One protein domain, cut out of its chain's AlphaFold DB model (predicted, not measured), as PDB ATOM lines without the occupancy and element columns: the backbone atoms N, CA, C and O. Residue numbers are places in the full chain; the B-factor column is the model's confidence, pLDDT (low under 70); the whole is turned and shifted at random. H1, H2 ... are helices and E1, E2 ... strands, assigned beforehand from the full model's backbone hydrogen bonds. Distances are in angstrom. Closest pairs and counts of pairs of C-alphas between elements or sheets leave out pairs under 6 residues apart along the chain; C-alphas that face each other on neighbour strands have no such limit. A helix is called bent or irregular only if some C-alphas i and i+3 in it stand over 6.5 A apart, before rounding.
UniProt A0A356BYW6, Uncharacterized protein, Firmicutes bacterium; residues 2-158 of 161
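AT A GLANCE: This is residues 2 to 158 of the 161 residues of an uncharacterized protein of Firmicutes bacterium (UniProt A0A356BYW6). The domain has two lobes along its longest axis: a sheet of three strands, E1, E3 and E2, with H2 over one face, and a cluster of four helices, H3 to H6. Between the lobes lies the hairpin E4 and E5, while the hairpin E6 and E7 sticks out with its tip, residues 89 to 94. The 157 printed residues include six named helices and seven named strands, in the order H1 E1 H2 E2 E3 E4 E5 E6 E7 H3 H4 H5 H6, of mixed class. The larger sheet, in order E1 E3 E2, is mixed; the two hairpins are antiparallel pairs. The whole is compact, with a radius of gyration of the C-alphas of 16.1 A and spans of 48 by 38 by 28 A.

HOW THE PARTS SIT: H1, residues 2 to 5, is close to but not clearly touching H3, residues 100 to 109; their closest C-alphas, Leu 2 and Leu 100, are 7.7 A apart. E1, residues 14 to 19, is parallel to E3, residues 59 to 65, with N 17 and O 62 within hydrogen-bond range at 2.8 A. E3 forms a hairpin with E2, residues 50 to 56, with N 54 and O 61 at 2.8 A. H2, residues 21 to 34, is on this sheet at a height of 8.8 A, two layers with the helix on one face; its closest C-alphas to E3 are Leu 21 and Ala 65, 5.1 A. H2 is irregular, with C-alphas 22 and 25 7.6 A apart. E3 runs on into E4, residues 67 to 71, at 85 degrees. E4 forms a hairpin with E5, residues 74 to 78, with N 76 and O 69 at 2.9 A; the closest C-alphas of E4 and H3, Ala 71 and Leu 109, are 5.8 A apart. E6, residues 86 to 90, and E7, residues 93 to 97, form a hairpin, with N 95 and O 88 at 2.8 A. H3, H4, residues 114 to 127, and H6, residues 144 to 157, form a bundle, helices side by side. H3 touches H4 at Tyr 104 and Val 117, C-alphas 5.8 A apart, at a shallow tilt of 29 degrees, opposite ways. H5, residues 131 to 138, touches H6 at Val 138 and Ser 147, C-alphas 5.8 A apart. Every O i to N i+4 pair is within hydrogen-bond range in H3, H4, H5 and H6, 8 of 10 in H2; H1 is too short for one.

IN THESE COORDINATES: C-alpha 2, where H1 begins, is at (26.334, -48.235, 11.106). H2 is 20.4 A long, E2 18.9 A, E3 19.8 A and H4 19.9 A. H6, 20.0 A long, ends with C-alpha 157 at (45.969, -55.548, 16.544).

THE WHOLE: The C-alphas farthest apart, of Met 33 and Asn 158, are 48.1 A apart. The printed part has no cut. The link from H2 to E2 is long, 15 residues. Mean pLDDT of the printed part is 93.8, and no printed residue is under 70.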
ATOM      1  N   LEU A   2      24.857 -48.374  11.037       92.81
ATOM      2  CA  LEU A   2      26.334 -48.235  11.106       92.81
ATOM      3  C   LEU A   2      27.104 -49.299  10.301       92.81
ATOM      4  O   LEU A   2      27.927 -48.971   9.452       92.81
ATOM      5  N   LEU A   3      26.800 -50.576  10.545       94.38
ATOM      6  CA  LEU A   3      27.493 -51.694   9.897       94.38
ATOM      7  C   LEU A   3      27.319 -51.682   8.372       94.38
ATOM      8  O   LEU A   3      28.232 -52.060   7.649       94.38
ATOM      9  N   TYR A   4      26.164 -51.227   7.882       93.62
ATOM     10  CA  TYR A   4      25.890 -51.142   6.448       93.62
ATOM     11  C   TYR A   4      26.782 -50.087   5.788       93.62
ATOM     12  O   TYR A   4      27.441 -50.380   4.795       93.62
ATOM     13  N   TYR A   5      26.896 -48.896   6.384       90.62
ATOM     14  CA  TYR A   5      27.772 -47.841   5.860       90.62
ATOM     15  C   TYR A   5      29.261 -48.176   5.945       90.62
ATOM     16  O   TYR A   5      30.044 -47.678   5.143       90.62
ATOM     17  N   LYS A   6      29.648 -49.053   6.874       90.50
ATOM     18  CA  LYS A   6      31.001 -49.617   6.951       90.50
ATOM     19  C   LYS A   6      31.232 -50.788   5.980       90.50
ATOM     20  O   LYS A   6      32.314 -51.357   5.980       90.50
ATOM     21  N   GLY A   7      30.232 -51.174   5.179       92.94
ATOM     22  CA  GLY A   7      30.326 -52.297   4.237       92.94
ATOM     23  C   GLY A   7      30.329 -53.683   4.894       92.94
ATOM     24  O   GLY A   7      30.612 -54.673   4.230       92.94
ATOM     25  N   LEU A   8      29.996 -53.770   6.185       94.62
ATOM     26  CA  LEU A   8      30.062 -55.001   6.985       94.62
ATOM     27  C   LEU A   8      28.834 -55.894   6.818       94.62
ATOM     28  O   LEU A   8      28.843 -57.066   7.189       94.62
ATOM     29  N   VAL A   9      27.736 -55.335   6.311       93.94
ATOM     30  CA  VAL A   9      26.486 -56.060   6.070       93.94
ATOM     31  C   VAL A   9      25.870 -55.593   4.761       93.94
ATOM     32  O   VAL A   9      25.922 -54.412   4.432       93.94
ATOM     33  N   ALA A  10      25.219 -56.506   4.039       92.44
ATOM     34  CA  ALA A  10      24.597 -56.190   2.750       92.44
ATOM     35  C   ALA A  10      23.345 -55.300   2.866       92.44
ATOM     36  O   ALA A  10      22.958 -54.656   1.896       92.44
ATOM     37  N   ARG A  11      22.689 -55.284   4.035       92.44
ATOM     38  CA  ARG A  11      21.490 -54.477   4.293       92.44
ATOM     39  C   ARG A  11      21.391 -54.054   5.757       92.44
ATOM     40  O   ARG A  11      21.764 -54.822   6.647       92.44
ATOM     41  N   ALA A  12      20.845 -52.865   5.989       91.75
ATOM     42  CA  ALA A  12      20.274 -52.470   7.274       91.75
ATOM     43  C   ALA A  12      18.769 -52.780   7.253       91.75
ATOM     44  O   ALA A  12      18.126 -52.529   6.237       91.75
ATOM     45  N   ASN A  13      18.234 -53.356   8.331       90.38
ATOM     46  CA  ASN A  13      16.798 -53.660   8.428       90.38
ATOM     47  C   ASN A  13      16.049 -52.606   9.262       90.38
ATOM     48  O   ASN A  13      14.847 -52.450   9.106       90.38
ATOM     49  N   ASP A  14      16.787 -51.908  10.118       93.94
ATOM     50  CA  ASP A  14      16.337 -51.053  11.206       93.94
ATOM     51  C   ASP A  14      17.281 -49.846  11.382       93.94
ATOM     52  O   ASP A  14      18.415 -49.794  10.860       93.94
ATOM     53  N   ILE A  15      16.790 -48.849  12.122       94.94
ATOM     54  CA  ILE A  15      17.534 -47.646  12.494       94.94
ATOM     55  C   ILE A  15      17.583 -47.518  14.018       94.94
ATOM     56  O   ILE A  15      16.609 -47.123  14.645       94.94
ATOM     57  N   ASP A  16      18.760 -47.741  14.598       94.94
ATOM     58  CA  ASP A  16      19.044 -47.401  15.992       94.94
ATOM     59  C   ASP A  16      19.479 -45.936  16.134       94.94
ATOM     60  O   ASP A  16      20.434 -45.487  15.488       94.94
ATOM     61  N   ILE A  17      18.835 -45.202  17.039       95.25
ATOM     62  CA  ILE A  17      19.164 -43.824  17.402       95.25
ATOM     63  C   ILE A  17      19.501 -43.770  18.892       95.25
ATOM     64  O   ILE A  17      18.656 -43.999  19.756       95.25
ATOM     65  N   VAL A  18      20.745 -43.406  19.206       94.88
ATOM     66  CA  VAL A  18      21.178 -43.150  20.585       94.88
ATOM     67  C   VAL A  18      21.184 -41.645  20.839       94.88
ATOM     68  O   VAL A  18      21.854 -40.895  20.128       94.88
ATOM     69  N   ILE A  19      20.453 -41.199  21.860       94.31
ATOM     70  CA  ILE A  19      20.321 -39.783  22.228       94.31
ATOM     71  C   ILE A  19      20.669 -39.538  23.701       94.31
ATOM     72  O   ILE A  19      20.659 -40.443  24.539       94.31
ATOM     73  N   ALA A  20      20.957 -38.278  24.031       92.94
ATOM     74  CA  ALA A  20      21.074 -37.836  25.417       92.94
ATOM     75  C   ALA A  20      19.702 -37.855  26.116       92.94
ATOM     76  O   ALA A  20      18.671 -37.611  25.486       92.94
ATOM     77  N   LEU A  21      19.687 -38.112  27.429       93.81
ATOM     78  CA  LEU A  21      18.443 -38.192  28.208       93.81
ATOM     79  C   LEU A  21      17.651 -36.884  28.184       93.81
ATOM     80  O   LEU A  21      16.428 -36.924  28.107       93.81
ATOM     81  N   GLU A  22      18.328 -35.734  28.183       94.75
ATOM     82  CA  GLU A  22      17.663 -34.429  28.085       94.75
ATOM     83  C   GLU A  22      16.967 -34.172  26.736       94.75
ATOM     84  O   GLU A  22      16.282 -33.164  26.580       94.75
ATOM     85  N   HIS A  23      17.149 -35.042  25.738       95.19
ATOM     86  CA  HIS A  23      16.558 -34.887  24.407       95.19
ATOM     87  C   HIS A  23      15.400 -35.846  24.130       95.19
ATOM     88  O   HIS A  23      14.822 -35.765  23.048       95.19
ATOM     89  N   VAL A  24      15.031 -36.702  25.090       96.31
ATOM     90  CA  VAL A  24      13.953 -37.694  24.934       96.31
ATOM     91  C   VAL A  24      12.642 -37.046  24.487       96.31
ATOM     92  O   VAL A  24      12.133 -37.395  23.431       96.31
ATOM     93  N   GLU A  25      12.152 -36.044  25.217       97.19
ATOM     94  CA  GLU A  25      10.857 -35.401  24.932       97.19
ATOM     95  C   GLU A  25      10.822 -34.760  23.532       97.19
ATOM     96  O   GLU A  25       9.850 -34.878  22.779       97.19
ATOM     97  N   ARG A  26      11.933 -34.125  23.133       97.56
ATOM     98  CA  ARG A  26      12.071 -33.535  21.797       97.56
ATOM     99  C   ARG A  26      12.108 -34.611  20.710       97.56
ATOM    100  O   ARG A  26      11.508 -34.413  19.657       97.56
ATOM    101  N   ALA A  27      12.826 -35.709  20.939       96.88
ATOM    102  CA  ALA A  27      12.918 -36.810  19.987       96.88
ATOM    103  C   ALA A  27      11.562 -37.505  19.806       96.88
ATOM    104  O   ALA A  27      11.163 -37.735  18.669       96.88
ATOM    105  N   GLU A  28      10.828 -37.754  20.896       96.38
ATOM    106  CA  GLU A  28       9.466 -38.301  20.847       96.38
ATOM    107  C   GLU A  28       8.549 -37.425  20.005       96.38
ATOM    108  O   GLU A  28       7.958 -37.913  19.049       96.38
ATOM    109  N   THR A  29       8.522 -36.119  20.282       97.69
ATOM    110  CA  THR A  29       7.689 -35.172  19.527       97.69
ATOM    111  C   THR A  29       7.967 -35.254  18.023       97.69
ATOM    112  O   THR A  29       7.042 -35.247  17.217       97.69
ATOM    113  N   VAL A  30       9.240 -35.333  17.619       97.81
ATOM    114  CA  VAL A  30       9.613 -35.431  16.200       97.81
ATOM    115  C   VAL A  30       9.213 -36.777  15.601       97.81
ATOM    116  O   VAL A  30       8.664 -36.811  14.505       97.81
ATOM    117  N   LEU A  31       9.471 -37.880  16.296       97.62
ATOM    118  CA  LEU A  31       9.235 -39.221  15.763       97.62
ATOM    119  C   LEU A  31       7.748 -39.581  15.713       97.62
ATOM    120  O   LEU A  31       7.317 -40.224  14.761       97.62
ATOM    121  N   GLU A  32       6.946 -39.094  16.660       97.19
ATOM    122  CA  GLU A  32       5.484 -39.225  16.636       97.19
ATOM    123  C   GLU A  32       4.842 -38.454  15.473       97.19
ATOM    124  O   GLU A  32       3.774 -38.835  14.999       97.19
ATOM    125  N   MET A  33       5.491 -37.398  14.965       97.81
ATOM    126  CA  MET A  33       5.049 -36.731  13.733       97.81
ATOM    127  C   MET A  33       5.387 -37.530  12.467       97.81
ATOM    128  O   MET A  33       4.756 -37.317  11.434       97.81
ATOM    129  N   LEU A  34       6.393 -38.409  12.523       97.62
ATOM    130  CA  LEU A  34       6.908 -39.146  11.364       97.62
ATOM    131  C   LEU A  34       6.352 -40.569  11.259       97.62
ATOM    132  O   LEU A  34       6.300 -41.125  10.164       97.62
ATOM    133  N   GLY A  35       5.932 -41.170  12.369       97.12
ATOM    134  CA  GLY A  35       5.441 -42.542  12.370       97.12
ATOM    135  C   GLY A  35       4.689 -42.928  13.629       97.12
ATOM    136  O   GLY A  35       4.214 -42.092  14.392       97.12
ATOM    137  N   VAL A  36       4.546 -44.237  13.821       97.88
ATOM    138  CA  VAL A  36       3.705 -44.807  14.876       97.88
ATOM    139  C   VAL A  36       4.577 -45.429  15.954       97.88
ATOM    140  O   VAL A  36       5.283 -46.407  15.698       97.88
ATOM    141  N   LYS A  37       4.486 -44.889  17.172       97.62
ATOM    142  CA  LYS A  37       5.113 -45.466  18.363       97.62
ATOM    143  C   LYS A  37       4.508 -46.836  18.674       97.62
ATOM    144  O   LYS A  37       3.285 -46.983  18.715       97.62
ATOM    145  N   GLN A  38       5.359 -47.827  18.892       97.12
ATOM    146  CA  GLN A  38       4.961 -49.195  19.203       97.12
ATOM    147  C   GLN A  38       4.754 -49.395  20.716       97.12
ATOM    148  O   GLN A  38       5.249 -48.606  21.531       97.12
ATOM    149  N   PRO A  39       3.999 -50.432  21.124       94.00
ATOM    150  CA  PRO A  39       3.876 -50.807  22.530       94.00
ATOM    151  C   PRO A  39       5.245 -51.128  23.158       94.00
ATOM    152  O   PRO A  39       6.096 -51.688  22.476       94.00
ATOM    153  N   PRO A  40       5.460 -50.851  24.459       87.81
ATOM    154  CA  PRO A  40       6.746 -51.108  25.103       87.81
ATOM    155  C   PRO A  40       7.185 -52.576  25.031       87.81
ATOM    156  O   PRO A  40       6.467 -53.472  25.483       87.81
ATOM    157  N   ASN A  41       8.409 -52.801  24.557       82.25
ATOM    158  CA  ASN A  41       9.072 -54.098  24.538       82.25
ATOM    159  C   ASN A  41      10.095 -54.191  25.680       82.25
ATOM    160  O   ASN A  41      11.191 -53.632  25.628       82.25
ATOM    161  N   LEU A  42       9.711 -54.859  26.771       77.31
ATOM    162  CA  LEU A  42      10.559 -54.990  27.953       77.31
ATOM    163  C   LEU A  42      11.495 -56.193  27.817       77.31
ATOM    164  O   LEU A  42      11.068 -57.339  27.962       77.31
ATOM    165  N   ASN A  43      12.787 -55.927  27.632       80.56
ATOM    166  CA  ASN A  43      13.832 -56.944  27.662       80.56
ATOM    167  C   ASN A  43      14.677 -56.825  28.946       80.56
ATOM    168  O   ASN A  43      15.201 -55.761  29.262       80.56
ATOM    169  N   ARG A  44      14.813 -57.934  29.689       77.25
ATOM    170  CA  ARG A  44      15.532 -57.998  30.976       77.25
ATOM    171  C   ARG A  44      17.044 -57.816  30.852       77.25
ATOM    172  O   ARG A  44      17.676 -57.462  31.844       77.25
ATOM    173  N   ASP A  45      17.600 -58.037  29.666       83.44
ATOM    174  CA  ASP A  45      19.029 -57.850  29.392       83.44
ATOM    175  C   ASP A  45      19.405 -56.363  29.291       83.44
ATOM    176  O   ASP A  45      20.583 -55.998  29.275       83.44
ATOM    177  N   TYR A  46      18.401 -55.482  29.277       86.50
ATOM    178  CA  TYR A  46      18.570 -54.045  29.170       86.50
ATOM    179  C   TYR A  46      18.000 -53.344  30.404       86.50
ATOM    180  O   TYR A  46      16.878 -53.585  30.842       86.50
ATOM    181  N   ALA A  47      18.789 -52.423  30.950       88.75
ATOM    182  CA  ALA A  47      18.376 -51.496  32.006       88.75
ATOM    183  C   ALA A  47      18.325 -50.053  31.478       88.75
ATOM    184  O   ALA A  47      18.519 -49.092  32.231       88.75
ATOM    185  N   THR A  48      18.156 -49.916  30.159       90.44
ATOM    186  CA  THR A  48      18.094 -48.644  29.440       90.44
ATOM    187  C   THR A  48      17.026 -47.751  30.055       90.44
ATOM    188  O   THR A  48      15.898 -48.180  30.283       90.44
ATOM    189  N   ARG A  49      17.394 -46.501  30.354       93.50
ATOM    190  CA  ARG A  49      16.515 -45.565  31.074       93.50
ATOM    191  C   ARG A  49      15.293 -45.157  30.259       93.50
ATOM    192  O   ARG A  49      14.226 -44.961  30.831       93.50
ATOM    193  N   TYR A  50      15.463 -45.024  28.949       94.19
ATOM    194  CA  TYR A  50      14.383 -44.758  28.015       94.19
ATOM    195  C   TYR A  50      14.615 -45.540  26.724       94.19
ATOM    196  O   TYR A  50      15.666 -45.407  26.093       94.19
ATOM    197  N   PHE A  51      13.624 -46.346  26.354       95.44
ATOM    198  CA  PHE A  51      13.580 -47.090  25.107       95.44
ATOM    199  C   PHE A  51      12.196 -46.933  24.484       95.44
ATOM    200  O   PHE A  51      11.188 -47.070  25.182       95.44
ATOM    201  N   ALA A  52      12.157 -46.644  23.189       95.69
ATOM    202  CA  ALA A  52      10.928 -46.621  22.417       95.69
ATOM    203  C   ALA A  52      11.189 -47.098  20.992       95.69
ATOM    204  O   ALA A  52      12.181 -46.713  20.379       95.69
ATOM    205  N   GLU A  53      10.251 -47.882  20.482       97.19
ATOM    206  CA  GLU A  53      10.233 -48.381  19.112       97.19
ATOM    207  C   GLU A  53       9.196 -47.574  18.319       97.19
ATOM    208  O   GLU A  53       8.099 -47.282  18.810       97.19
ATOM    209  N   PHE A  54       9.533 -47.209  17.088       97.81
ATOM    210  CA  PHE A  54       8.650 -46.536  16.141       97.81
ATOM    211  C   PHE A  54       8.663 -47.279  14.811       97.81
ATOM    212  O   PHE A  54       9.682 -47.826  14.411       97.81
ATOM    213  N   VAL A  55       7.545 -47.229  14.090       98.00
ATOM    214  CA  VAL A  55       7.488 -47.635  12.682       98.00
ATOM    215  C   VAL A  55       7.274 -46.387  11.836       98.00
ATOM    216  O   VAL A  55       6.223 -45.746  11.929       98.00
ATOM    217  N   ILE A  56       8.267 -46.044  11.013       97.50
ATOM    218  CA  ILE A  56       8.252 -44.896  10.096       97.50
ATOM    219  C   ILE A  56       8.354 -45.443   8.676       97.50
ATOM    220  O   ILE A  56       9.330 -46.102   8.335       97.50
ATOM    221  N   GLU A  57       7.323 -45.224   7.855       95.88
ATOM    222  CA  GLU A  57       7.255 -45.734   6.472       95.88
ATOM    223  C   GLU A  57       7.540 -47.250   6.336       95.88
ATOM    224  O   GLU A  57       8.059 -47.720   5.326       95.88
ATOM    225  N   GLY A  58       7.176 -48.037   7.355       94.88
ATOM    226  CA  GLY A  58       7.404 -49.488   7.387       94.88
ATOM    227  C   GLY A  58       8.813 -49.913   7.814       94.88
ATOM    228  O   GLY A  58       9.126 -51.097   7.715       94.88
ATOM    229  N   ILE A  59       9.642 -48.976   8.279       95.75
ATOM    230  CA  ILE A  59      10.971 -49.225   8.844       95.75
ATOM    231  C   ILE A  59      10.910 -49.112  10.367       95.75
ATOM    232  O   ILE A  59      10.354 -48.143  10.892       95.75
ATOM    233  N   ASP A  60      11.510 -50.084  11.051       96.94
ATOM    234  CA  ASP A  60      11.655 -50.083  12.506       96.94
ATOM    235  C   ASP A  60      12.750 -49.090  12.930       96.94
ATOM    236  O   ASP A  60      13.867 -49.087  12.394       96.94
ATOM    237  N   VAL A  61      12.410 -48.214  13.875       97.56
ATOM    238  CA  VAL A  61      13.283 -47.171  14.415       97.56
ATOM    239  C   VAL A  61      13.306 -47.252  15.938       97.56
ATOM    240  O   VAL A  61      12.318 -46.936  16.605       97.56
ATOM    241  N   ASP A  62      14.467 -47.603  16.474       95.81
ATOM    242  CA  ASP A  62      14.705 -47.799  17.899       95.81
ATOM    243  C   ASP A  62      15.381 -46.567  18.487       95.81
ATOM    244  O   ASP A  62      16.441 -46.135  18.032       95.81
ATOM    245  N   VAL A  63      14.798 -45.994  19.538       95.88
ATOM    246  CA  VAL A  63      15.353 -44.829  20.233       95.88
ATOM    247  C   VAL A  63      15.786 -45.227  21.625       95.88
ATOM    248  O   VAL A  63      14.981 -45.688  22.433       95.88
ATOM    249  N   MET A  64      17.053 -44.982  21.936       95.31
ATOM    250  CA  MET A  64      17.659 -45.297  23.224       95.31
ATOM    251  C   MET A  64      18.239 -44.039  23.866       95.31
ATOM    252  O   MET A  64      19.038 -43.330  23.256       95.31
ATOM    253  N   ALA A  65      17.905 -43.798  25.134       95.38
ATOM    254  CA  ALA A  65      18.562 -42.786  25.957       95.38
ATOM    255  C   ALA A  65      18.949 -43.357  27.326       95.38
ATOM    256  O   ALA A  65      18.194 -44.111  27.948       95.38
ATOM    257  N   GLY A  66      20.151 -43.012  27.799       95.06
ATOM    258  CA  GLY A  66      20.745 -43.663  28.973       95.06
ATOM    259  C   GLY A  66      20.901 -45.167  28.746       95.06
ATOM    260  O   GLY A  66      20.367 -45.970  29.517       95.06
ATOM    261  N   PHE A  67      21.544 -45.522  27.629       94.75
ATOM    262  CA  PHE A  67      21.651 -46.886  27.123       94.75
ATOM    263  C   PHE A  67      22.456 -47.768  28.078       94.75
ATOM    264  O   PHE A  67      23.619 -47.481  28.358       94.75
ATOM    265  N   ARG A  68      21.827 -48.819  28.615       94.25
ATOM    266  CA  ARG A  68      22.404 -49.654  29.674       94.25
ATOM    267  C   ARG A  68      22.144 -51.125  29.415       94.25
ATOM    268  O   ARG A  68      20.995 -51.532  29.250       94.25
ATOM    269  N   ILE A  69      23.207 -51.914  29.480       93.94
ATOM    270  CA  ILE A  69      23.169 -53.360  29.259       93.94
ATOM    271  C   ILE A  69      23.528 -54.060  30.567       93.94
ATOM    272  O   ILE A  69      24.449 -53.636  31.273       93.94
ATOM    273  N   VAL A  70      22.781 -55.110  30.902       92.62
ATOM    274  CA  VAL A  70      23.022 -55.951  32.074       92.62
ATOM    275  C   VAL A  70      23.672 -57.248  31.612       92.62
ATOM    276  O   VAL A  70      23.040 -58.068  30.958       92.62
ATOM    277  N   ALA A  71      24.933 -57.455  31.981       91.19
ATOM    278  CA  ALA A  71      25.694 -58.642  31.609       91.19
ATOM    279  C   ALA A  71      26.521 -59.134  32.799       91.19
ATOM    280  O   ALA A  71      27.178 -58.348  33.477       91.19
ATOM    281  N   GLY A  72      26.479 -60.439  33.093       86.12
ATOM    282  CA  GLY A  72      27.295 -61.041  34.160       86.12
ATOM    283  C   GLY A  72      27.090 -60.439  35.560       86.12
ATOM    284  O   GLY A  72      28.016 -60.457  36.364       86.12
ATOM    285  N   GLY A  73      25.908 -59.877  35.847       87.00
ATOM    286  CA  GLY A  73      25.618 -59.177  37.109       87.00
ATOM    287  C   GLY A  73      26.127 -57.730  37.173       87.00
ATOM    288  O   GLY A  73      25.925 -57.058  38.183       87.00
ATOM    289  N   THR A  74      26.740 -57.229  36.102       90.00
ATOM    290  CA  THR A  74      27.209 -55.848  35.968       90.00
ATOM    291  C   THR A  74      26.273 -55.071  35.048       90.00
ATOM    292  O   THR A  74      25.848 -55.571  34.010       90.00
ATOM    293  N   THR A  75      25.939 -53.835  35.423       92.75
ATOM    294  CA  THR A  75      25.236 -52.894  34.539       92.75
ATOM    295  C   THR A  75      26.241 -51.918  33.951       92.75
ATOM    296  O   THR A  75      26.893 -51.184  34.693       92.75
ATOM    297  N   THR A  76      26.344 -51.890  32.629       93.62
ATOM    298  CA  THR A  76      27.253 -51.005  31.901       93.62
ATOM    299  C   THR A  76      26.444 -49.961  31.142       93.62
ATOM    300  O   THR A  76      25.570 -50.311  30.353       93.62
ATOM    301  N   GLU A  77      26.724 -48.679  31.386       93.06
ATOM    302  CA  GLU A  77      26.094 -47.555  30.685       93.06
ATOM    303  C   GLU A  77      26.981 -47.060  29.538       93.06
ATOM    304  O   GLU A  77      28.178 -46.819  29.720       93.06
ATOM    305  N   TYR A  78      26.380 -46.887  28.364       93.38
ATOM    306  CA  TYR A  78      26.990 -46.186  27.246       93.38
ATOM    307  C   TYR A  78      26.636 -44.704  27.302       93.38
ATOM    308  O   TYR A  78      25.463 -44.327  27.293       93.38
ATOM    309  N   VAL A  79      27.670 -43.868  27.336       88.94
ATOM    310  CA  VAL A  79      27.550 -42.415  27.249       88.94
ATOM    311  C   VAL A  79      28.206 -41.990  25.939       88.94
ATOM    312  O   VAL A  79      29.433 -42.082  25.841       88.94
ATOM    313  N   PRO A  80      27.424 -41.568  24.932       85.88
ATOM    314  CA  PRO A  80      27.980 -41.132  23.661       85.88
ATOM    315  C   PRO A  80      28.821 -39.862  23.838       85.88
ATOM    316  O   PRO A  80      28.366 -38.896  24.452       85.88
ATOM    317  N   ASP A  81      30.026 -39.838  23.266       89.25
ATOM    318  CA  ASP A  81      30.855 -38.633  23.183       89.25
ATOM    319  C   ASP A  81      30.830 -38.102  21.749       89.25
ATOM    320  O   ASP A  81      31.424 -38.687  20.844       89.25
ATOM    321  N   GLN A  82      30.176 -36.956  21.546       88.56
ATOM    322  CA  GLN A  82      30.047 -36.326  20.230       88.56
ATOM    323  C   GLN A  82      31.393 -36.062  19.544       88.56
ATOM    324  O   GLN A  82      31.450 -36.015  18.318       88.56
ATOM    325  N   LYS A  83      32.488 -35.912  20.304       90.88
ATOM    326  CA  LYS A  83      33.838 -35.710  19.749       90.88
ATOM    327  C   LYS A  83      34.408 -36.959  19.082       90.88
ATOM    328  O   LYS A  83      35.378 -36.855  18.338       90.88
ATOM    329  N   THR A  84      33.842 -38.123  19.386       90.75
ATOM    330  CA  THR A  84      34.263 -39.420  18.841       90.75
ATOM    331  C   THR A  84      33.445 -39.837  17.628       90.75
ATOM    332  O   THR A  84      33.809 -40.789  16.946       90.75
ATOM    333  N   PHE A  85      32.347 -39.133  17.343       93.50
ATOM    334  CA  PHE A  85      31.454 -39.512  16.265       93.50
ATOM    335  C   PHE A  85      32.124 -39.356  14.909       93.50
ATOM    336  O   PHE A  85      32.649 -38.298  14.558       93.50
ATOM    337  N   GLU A  86      32.017 -40.413  14.121       92.50
ATOM    338  CA  GLU A  86      32.252 -40.324  12.696       92.50
ATOM    339  C   GLU A  86      31.062 -39.636  12.029       92.50
ATOM    340  O   GLU A  86      29.937 -39.662  12.537       92.50
ATOM    341  N   THR A  87      31.293 -39.017  10.875       92.94
ATOM    342  CA  THR A  87      30.227 -38.374  10.110       92.94
ATOM    343  C   THR A  87      30.267 -38.779   8.650       92.94
ATOM    344  O   THR A  87      31.326 -39.022   8.073       92.94
ATOM    345  N   PHE A  88      29.090 -38.828   8.038       91.12
ATOM    346  CA  PHE A  88      28.948 -38.896   6.590       91.12
ATOM    347  C   PHE A  88      27.769 -38.028   6.149       91.12
ATOM    348  O   PHE A  88      26.909 -37.676   6.957       91.12
ATOM    349  N   VAL A  89      27.739 -37.659   4.870       93.69
ATOM    350  CA  VAL A  89      26.660 -36.849   4.294       93.69
ATOM    351  C   VAL A  89      25.738 -37.746   3.477       93.69
ATOM    352  O   VAL A  89      26.190 -38.451   2.575       93.69
ATOM    353  N   LEU A  90      24.443 -37.696   3.778       91.62
ATOM    354  CA  LEU A  90      23.377 -38.360   3.037       91.62
ATOM    355  C   LEU A  90      22.364 -37.312   2.586       91.62
ATOM    356  O   LEU A  90      21.727 -36.698   3.433       91.62
ATOM    357  N   GLN A  91      22.210 -37.115   1.272       91.88
ATOM    358  CA  GLN A  91      21.250 -36.146   0.712       91.88
ATOM    359  C   GLN A  91      21.339 -34.774   1.415       91.88
ATOM    360  O   GLN A  91      20.363 -34.278   1.972       91.88
ATOM    361  N   ASP A  92      22.553 -34.218   1.469       93.75
ATOM    362  CA  ASP A  92      22.885 -32.940   2.123       93.75
ATOM    363  C   ASP A  92      22.671 -32.885   3.649       93.75
ATOM    364  O   ASP A  92      22.852 -31.839   4.272       93.75
ATOM    365  N   THR A  93      22.361 -34.019   4.281       94.19
ATOM    366  CA  THR A  93      22.232 -34.148   5.735       94.19
ATOM    367  C   THR A  93      23.466 -34.823   6.323       94.19
ATOM    368  O   THR A  93      23.827 -35.933   5.932       94.19
ATOM    369  N   THR A  94      24.107 -34.177   7.298       94.94
ATOM    370  CA  THR A  94      25.180 -34.798   8.084       94.94
ATOM    371  C   THR A  94      24.591 -35.803   9.066       94.94
ATOM    372  O   THR A  94      23.818 -35.437   9.951       94.94
ATOM    373  N   ILE A  95      24.995 -37.061   8.939       94.00
ATOM    374  CA  ILE A  95      24.638 -38.139   9.855       94.00
ATOM    375  C   ILE A  95      25.829 -38.426  10.762       94.00
ATOM    376  O   ILE A  95      26.954 -38.601  10.291       94.00
ATOM    377  N   HIS A  96      25.565 -38.485  12.064       94.38
ATOM    378  CA  HIS A  96      26.548 -38.841  13.079       94.38
ATOM    379  C   HIS A  96      26.467 -40.333  13.392       94.38
ATOM    380  O   HIS A  96      25.389 -40.869  13.645       94.38
ATOM    381  N   LEU A  97      27.617 -40.993  13.394       94.38
ATOM    382  CA  LEU A  97      27.763 -42.404  13.703       94.38
ATOM    383  C   LEU A  97      28.617 -42.559  14.958       94.38
ATOM    384  O   LEU A  97      29.707 -41.995  15.053       94.38
ATOM    385  N   CYS A  98      28.132 -43.351  15.914       94.50
ATOM    386  CA  CYS A  98      28.960 -43.774  17.039       94.50
ATOM    387  C   CYS A  98      30.166 -44.582  16.520       94.50
ATOM    388  O   CYS A  98      30.013 -45.302  15.524       94.50
ATOM    389  N   PRO A  99      31.325 -44.516  17.197       95.44
ATOM    390  CA  PRO A  99      32.485 -45.333  16.866       95.44
ATOM    391  C   PRO A  99      32.139 -46.814  16.728       95.44
ATOM    392  O   PRO A  99      31.349 -47.366  17.502       95.44
ATOM    393  N   LEU A 100      32.770 -47.485  15.766       96.50
ATOM    394  CA  LEU A 100      32.580 -48.922  15.582       96.50
ATOM    395  C   LEU A 100      33.118 -49.714  16.786       96.50
ATOM    396  O   LEU A 100      32.566 -50.756  17.133       96.50
ATOM    397  N   GLU A 101      34.151 -49.198  17.455       96.94
ATOM    398  CA  GLU A 101      34.750 -49.770  18.665       96.94
ATOM    399  C   GLU A 101      33.767 -49.795  19.834       96.94
ATOM    400  O   GLU A 101      33.714 -50.783  20.566       96.94
ATOM    401  N   ASP A 102      32.950 -48.748  19.985       96.12
ATOM    402  CA  ASP A 102      31.900 -48.726  21.002       96.12
ATOM    403  C   ASP A 102      30.888 -49.837  20.728       96.12
ATOM    404  O   ASP A 102      30.561 -50.622  21.617       96.12
ATOM    405  N   TRP A 103      30.443 -49.963  19.475       96.50
ATOM    406  CA  TRP A 103      29.491 -50.999  19.085       96.50
ATOM    407  C   TRP A 103      30.056 -52.414  19.189       96.50
ATOM    408  O   TRP A 103      29.312 -53.319  19.555       96.50
ATOM    409  N   TYR A 104      31.353 -52.622  18.946       97.94
ATOM    410  CA  TYR A 104      32.012 -53.901  19.216       97.94
ATOM    411  C   TYR A 104      31.840 -54.317  20.683       97.94
ATOM    412  O   TYR A 104      31.373 -55.421  20.965       97.94
ATOM    413  N   VAL A 105      32.143 -53.413  21.620       97.12
ATOM    414  CA  VAL A 105      32.017 -53.691  23.059       97.12
ATOM    415  C   VAL A 105      30.555 -53.840  23.480       97.12
ATOM    416  O   VAL A 105      30.228 -54.725  24.268       97.12
ATOM    417  N   LEU A 106      29.654 -53.028  22.928       96.12
ATOM    418  CA  LEU A 106      28.222 -53.144  23.200       96.12
ATOM    419  C   LEU A 106      27.665 -54.487  22.714       96.12
ATOM    420  O   LEU A 106      26.919 -55.126  23.450       96.12
ATOM    421  N   TYR A 107      28.068 -54.968  21.535       97.00
ATOM    422  CA  TYR A 107      27.670 -56.292  21.057       97.00
ATOM    423  C   TYR A 107      28.261 -57.432  21.888       97.00
ATOM    424  O   TYR A 107      27.578 -58.433  22.069       97.00
ATOM    425  N   LEU A 108      29.467 -57.282  22.446       96.94
ATOM    426  CA  LEU A 108      30.020 -58.252  23.401       96.94
ATOM    427  C   LEU A 108      29.190 -58.363  24.691       96.94
ATOM    428  O   LEU A 108      29.184 -59.413  25.330       96.94
ATOM    429  N   LEU A 109      28.515 -57.282  25.091       95.44
ATOM    430  CA  LEU A 109      27.652 -57.253  26.275       95.44
ATOM    431  C   LEU A 109      26.250 -57.826  26.007       95.44
ATOM    432  O   LEU A 109      25.560 -58.182  26.959       95.44
ATOM    433  N   MET A 110      25.821 -57.908  24.745       94.38
ATOM    434  CA  MET A 110      24.489 -58.385  24.364       94.38
ATOM    435  C   MET A 110      24.489 -59.884  24.037       94.38
ATOM    436  O   MET A 110      25.380 -60.359  23.330       94.38
ATOM    437  N   PRO A 111      23.458 -60.638  24.448       90.81
ATOM    438  CA  PRO A 111      23.330 -62.035  24.057       90.81
ATOM    439  C   PRO A 111      23.023 -62.175  22.559       90.81
ATOM    440  O   PRO A 111      22.347 -61.331  21.967       90.81
ATOM    441  N   HIS A 112      23.469 -63.277  21.949       92.25
ATOM    442  CA  HIS A 112      23.145 -63.655  20.563       92.25
ATOM    443  C   HIS A 112      23.643 -62.668  19.492       92.25
ATOM    444  O   HIS A 112      23.034 -62.506  18.426       92.25
ATOM    445  N   ARG A 113      24.744 -61.962  19.774       95.06
ATOM    446  CA  ARG A 113      25.385 -61.001  18.860       95.06
ATOM    447  C   ARG A 113      26.775 -61.444  18.401       95.06
ATOM    448  O   ARG A 113      27.482 -60.658  17.775       95.06
ATOM    449  N   GLU A 114      27.140 -62.707  18.612       95.62
ATOM    450  CA  GLU A 114      28.460 -63.276  18.304       95.62
ATOM    451  C   GLU A 114      28.836 -63.078  16.830       95.62
ATOM    452  O   GLU A 114      29.968 -62.722  16.517       95.62
ATOM    453  N   GLY A 115      27.866 -63.210  15.917       95.88
ATOM    454  CA  GLY A 115      28.086 -62.943  14.495       95.88
ATOM    455  C   GLY A 115      28.465 -61.486  14.202       95.88
ATOM    456  O   GLY A 115      29.333 -61.238  13.374       95.88
ATOM    457  N   ARG A 116      27.866 -60.509  14.904       95.88
ATOM    458  CA  ARG A 116      28.225 -59.086  14.754       95.88
ATOM    459  C   ARG A 116      29.617 -58.808  15.308       95.88
ATOM    460  O   ARG A 116      30.386 -58.099  14.669       95.88
ATOM    461  N   VAL A 117      29.931 -59.391  16.464       97.88
ATOM    462  CA  VAL A 117      31.253 -59.298  17.095       97.88
ATOM    463  C   VAL A 117      32.331 -59.829  16.152       97.88
ATOM    464  O   VAL A 117      33.307 -59.125  15.908       97.88
ATOM    465  N   ALA A 118      32.132 -61.017  15.572       97.62
ATOM    466  CA  ALA A 118      33.077 -61.624  14.636       97.62
ATOM    467  C   ALA A 118      33.313 -60.746  13.397       97.62
ATOM    468  O   ALA A 118      34.458 -60.430  13.090       97.62
ATOM    469  N   THR A 119      32.245 -60.264  12.750       97.75
ATOM    470  CA  THR A 119      32.364 -59.387  11.573       97.75
ATOM    471  C   THR A 119      33.132 -58.098  11.876       97.75
ATOM    472  O   THR A 119      33.966 -57.667  11.084       97.75
ATOM    473  N   ILE A 120      32.863 -57.462  13.019       98.19
ATOM    474  CA  ILE A 120      33.573 -56.237  13.406       98.19
ATOM    475  C   ILE A 120      35.036 -56.545  13.759       98.19
ATOM    476  O   ILE A 120      35.924 -55.782  13.382       98.19
ATOM    477  N   LYS A 121      35.300 -57.669  14.441       98.12
ATOM    478  CA  LYS A 121      36.660 -58.126  14.759       98.12
ATOM    479  C   LYS A 121      37.484 -58.326  13.487       98.12
ATOM    480  O   LYS A 121      38.573 -57.773  13.393       98.12
ATOM    481  N   GLU A 122      36.959 -59.060  12.507       97.44
ATOM    482  CA  GLU A 122      37.612 -59.281  11.207       97.44
ATOM    483  C   GLU A 122      37.934 -57.955  10.514       97.44
ATOM    484  O   GLU A 122      39.077 -57.717  10.127       97.44
ATOM    485  N   TYR A 123      36.962 -57.040  10.466       97.56
ATOM    486  CA  TYR A 123      37.177 -55.710   9.901       97.56
ATOM    487  C   TYR A 123      38.319 -54.956  10.589       97.56
ATOM    488  O   TYR A 123      39.141 -54.340   9.909       97.56
ATOM    489  N   PHE A 124      38.394 -55.003  11.921       97.75
ATOM    490  CA  PHE A 124      39.475 -54.363  12.667       97.75
ATOM    491  C   PHE A 124      40.840 -54.983  12.379       97.75
ATOM    492  O   PHE A 124      41.818 -54.246  12.284       97.75
ATOM    493  N   LEU A 125      40.929 -56.303  12.223       96.44
ATOM    494  CA  LEU A 125      42.193 -56.967  11.889       96.44
ATOM    495  C   LEU A 125      42.698 -56.577  10.492       96.44
ATOM    496  O   LEU A 125      43.905 -56.479  10.283       96.44
ATOM    497  N   GLU A 126      41.789 -56.315   9.554       95.50
ATOM    498  CA  GLU A 126      42.133 -55.911   8.187       95.50
ATOM    499  C   GLU A 126      42.421 -54.407   8.048       95.50
ATOM    500  O   GLU A 126      43.316 -54.013   7.301       95.50
ATOM    501  N   ASN A 127      41.669 -53.559   8.755       95.06
ATOM    502  CA  ASN A 127      41.646 -52.106   8.532       95.06
ATOM    503  C   ASN A 127      42.209 -51.293   9.709       95.06
ATOM    504  O   ASN A 127      42.382 -50.078   9.604       95.06
ATOM    505  N   GLY A 128      42.503 -51.953  10.829       94.81
ATOM    506  CA  GLY A 128      42.831 -51.324  12.102       94.81
ATOM    507  C   GLY A 128      41.591 -50.907  12.900       94.81
ATOM    508  O   GLY A 128      40.476 -50.818  12.388       94.81
ATOM    509  N   ALA A 129      41.813 -50.623  14.183       96.00
ATOM    510  CA  ALA A 129      40.821 -50.060  15.093       96.00
ATOM    511  C   ALA A 129      41.421 -48.894  15.878       96.00
ATOM    512  O   ALA A 129      42.639 -48.802  16.073       96.00
ATOM    513  N   ASN A 130      40.564 -48.036  16.419       94.94
ATOM    514  CA  ASN A 130      40.973 -47.022  17.371       94.94
ATOM    515  C   ASN A 130      41.279 -47.656  18.739       94.94
ATOM    516  O   ASN A 130      40.413 -47.827  19.600       94.94
ATOM    517  N   LEU A 131      42.557 -47.971  18.963       95.00
ATOM    518  CA  LEU A 131      43.024 -48.597  20.204       95.00
ATOM    519  C   LEU A 131      42.737 -47.750  21.451       95.00
ATOM    520  O   LEU A 131      42.625 -48.301  22.543       95.00
ATOM    521  N   THR A 132      42.639 -46.425  21.316       93.62
ATOM    522  CA  THR A 132      42.306 -45.538  22.439       93.62
ATOM    523  C   THR A 132      40.876 -45.779  22.906       93.62
ATOM    524  O   THR A 132      40.644 -45.859  24.110       93.62
ATOM    525  N   TYR A 133      39.931 -45.958  21.979       94.25
ATOM    526  CA  TYR A 133      38.530 -46.224  22.317       94.25
ATOM    527  C   TYR A 133      38.365 -47.600  22.959       94.25
ATOM    528  O   TYR A 133      37.773 -47.706  24.030       94.25
ATOM    529  N   LEU A 134      38.990 -48.639  22.393       95.25
ATOM    530  CA  LEU A 134      38.975 -49.984  22.982       95.25
ATOM    531  C   LEU A 134      39.582 -50.010  24.397       95.25
ATOM    532  O   LEU A 134      39.011 -50.613  25.304       95.25
ATOM    533  N   LYS A 135      40.704 -49.315  24.625       93.62
ATOM    534  CA  LYS A 135      41.319 -49.210  25.962       93.62
ATOM    535  C   LYS A 135      40.433 -48.460  26.955       93.62
ATOM    536  O   LYS A 135      40.288 -48.910  28.085       93.62
ATOM    537  N   ALA A 136      39.779 -47.381  26.524       93.00
ATOM    538  CA  ALA A 136      38.853 -46.633  27.372       93.00
ATOM    539  C   ALA A 136      37.655 -47.478  27.849       93.00
ATOM    540  O   ALA A 136      37.029 -47.137  28.854       93.00
ATOM    541  N   TRP A 137      37.324 -48.571  27.151       94.31
ATOM    542  CA  TRP A 137      36.350 -49.560  27.613       94.31
ATOM    543  C   TRP A 137      36.922 -50.542  28.633       94.31
ATOM    544  O   TRP A 137      36.234 -50.852  29.601       94.31
ATOM    545  N   VAL A 138      38.162 -51.004  28.454       89.50
ATOM    546  CA  VAL A 138      38.847 -51.895  29.411       89.50
ATOM    547  C   VAL A 138      38.920 -51.275  30.806       89.50
ATOM    548  O   VAL A 138      38.742 -51.982  31.794       89.50
ATOM    549  N   ASP A 139      39.125 -49.961  30.885       85.31
ATOM    550  CA  ASP A 139      39.205 -49.230  32.154       85.31
ATOM    551  C   ASP A 139      37.847 -49.126  32.887       85.31
ATOM    552  O   ASP A 139      37.774 -48.640  34.019       85.31
ATOM    553  N   ARG A 140      36.750 -49.581  32.265       89.00
ATOM    554  CA  ARG A 140      35.410 -49.613  32.868       89.00
ATOM    555  C   ARG A 140      35.173 -50.930  33.606       89.00
ATOM    556  O   ARG A 140      35.786 -51.958  33.337       89.00
ATOM    557  N   CYS A 141      34.200 -50.925  34.515       83.69
ATOM    558  CA  CYS A 141      33.724 -52.154  35.145       83.69
ATOM    559  C   CYS A 141      32.904 -52.965  34.125       83.69
ATOM    560  O   CYS A 141      31.712 -52.715  33.936       83.69
ATOM    561  N   LEU A 142      33.568 -53.894  33.434       93.06
ATOM    562  CA  LEU A 142      32.974 -54.835  32.483       93.06
ATOM    563  C   LEU A 142      33.032 -56.267  33.038       93.06
ATOM    564  O   LEU A 142      33.929 -56.585  33.825       93.06
ATOM    565  N   PRO A 143      32.135 -57.169  32.599       93.75
ATOM    566  CA  PRO A 143      32.277 -58.592  32.878       93.75
ATOM    567  C   PRO A 143      33.636 -59.111  32.404       93.75
ATOM    568  O   PRO A 143      34.097 -58.753  31.316       93.75
ATOM    569  N   LYS A 144      34.256 -60.004  33.185       92.31
ATOM    570  CA  LYS A 144      35.602 -60.523  32.885       92.31
ATOM    571  C   LYS A 144      35.709 -61.073  31.456       92.31
ATOM    572  O   LYS A 144      36.647 -60.729  30.754       92.31
ATOM    573  N   ALA A 145      34.718 -61.840  31.004       92.56
ATOM    574  CA  ALA A 145      34.700 -62.421  29.659       92.56
ATOM    575  C   ALA A 145      34.684 -61.375  28.526       92.56
ATOM    576  O   ALA A 145      35.197 -61.640  27.443       92.56
ATOM    577  N   VAL A 146      34.111 -60.190  28.762       95.31
ATOM    578  CA  VAL A 146      34.124 -59.079  27.797       95.31
ATOM    579  C   VAL A 146      35.488 -58.394  27.816       95.31
ATOM    580  O   VAL A 146      36.081 -58.182  26.763       95.31
ATOM    581  N   SER A 147      36.022 -58.103  29.007       94.88
ATOM    582  CA  SER A 147      37.357 -57.507  29.154       94.88
ATOM    583  C   SER A 147      38.456 -58.393  28.550       94.88
ATOM    584  O   SER A 147      39.323 -57.887  27.842       94.88
ATOM    585  N   ASP A 148      38.388 -59.713  28.759       95.38
ATOM    586  CA  ASP A 148      39.323 -60.685  28.181       95.38
ATOM    587  C   ASP A 148      39.318 -60.617  26.638       95.38
ATOM    588  O   ASP A 148      40.383 -60.553  26.028       95.38
ATOM    589  N   GLN A 149      38.140 -60.537  26.004       96.81
ATOM    590  CA  GLN A 149      38.015 -60.433  24.540       96.81
ATOM    591  C   GLN A 149      38.527 -59.099  23.980       96.81
ATOM    592  O   GLN A 149      39.078 -59.059  22.879       96.81
ATOM    593  N   ILE A 150      38.372 -57.994  24.717       97.00
ATOM    594  CA  ILE A 150      38.952 -56.707  24.306       97.00
ATOM    595  C   ILE A 150      40.483 -56.768  24.401       97.00
ATOM    596  O   ILE A 150      41.166 -56.296  23.494       97.00
ATOM    597  N   HIS A 151      41.039 -57.372  25.457       96.12
ATOM    598  CA  HIS A 151      42.487 -57.563  25.587       96.12
ATOM    599  C   HIS A 151      43.071 -58.453  24.489       96.12
ATOM    600  O   HIS A 151      44.132 -58.130  23.958       96.12
ATOM    601  N   GLU A 152      42.387 -59.543  24.145       96.44
ATOM    602  CA  GLU A 152      42.775 -60.426  23.045       96.44
ATOM    603  C   GLU A 152      42.825 -59.657  21.720       96.44
ATOM    604  O   GLU A 152      43.859 -59.649  21.055       96.44
ATOM    605  N   LEU A 153      41.769 -58.903  21.393       97.12
ATOM    606  CA  LEU A 153      41.751 -58.059  20.197       97.12
ATOM    607  C   LEU A 153      42.877 -57.011  20.204       97.12
ATOM    608  O   LEU A 153      43.558 -56.819  19.201       97.12
ATOM    609  N   LEU A 154      43.109 -56.332  21.333       96.31
ATOM    610  CA  LEU A 154      44.194 -55.353  21.458       96.31
ATOM    611  C   LEU A 154      45.579 -55.980  21.235       96.31
ATOM    612  O   LEU A 154      46.467 -55.309  20.706       96.31
ATOM    613  N   PHE A 155      45.772 -57.235  21.650       95.00
ATOM    614  CA  PHE A 155      47.003 -57.984  21.407       95.00
ATOM    615  C   PHE A 155      47.154 -58.352  19.927       95.00
ATOM    616  O   PHE A 155      48.224 -58.146  19.361       95.00
ATOM    617  N   GLU A 156      46.085 -58.829  19.286       95.69
ATOM    618  CA  GLU A 156      46.078 -59.181  17.859       95.69
ATOM    619  C   GLU A 156      46.309 -57.970  16.942       95.69
ATOM    620  O   GLU A 156      46.984 -58.092  15.924       95.69
ATOM    621  N   LEU A 157      45.794 -56.791  17.309       93.75
ATOM    622  CA  LEU A 157      45.969 -55.548  16.544       93.75
ATOM    623  C   LEU A 157      47.356 -54.915  16.703       93.75
ATOM    624  O   LEU A 157      47.734 -54.045  15.919       93.75
ATOM    625  N   ASN A 158      48.104 -55.293  17.739       87.00
ATOM    626  CA  ASN A 158      49.447 -54.782  17.985       87.00
ATOM    627  C   ASN A 158      50.353 -55.896  18.530       87.00
ATOM    628  O   ASN A 158      50.759 -55.843  19.703       87.00
TER     629      ASN A 158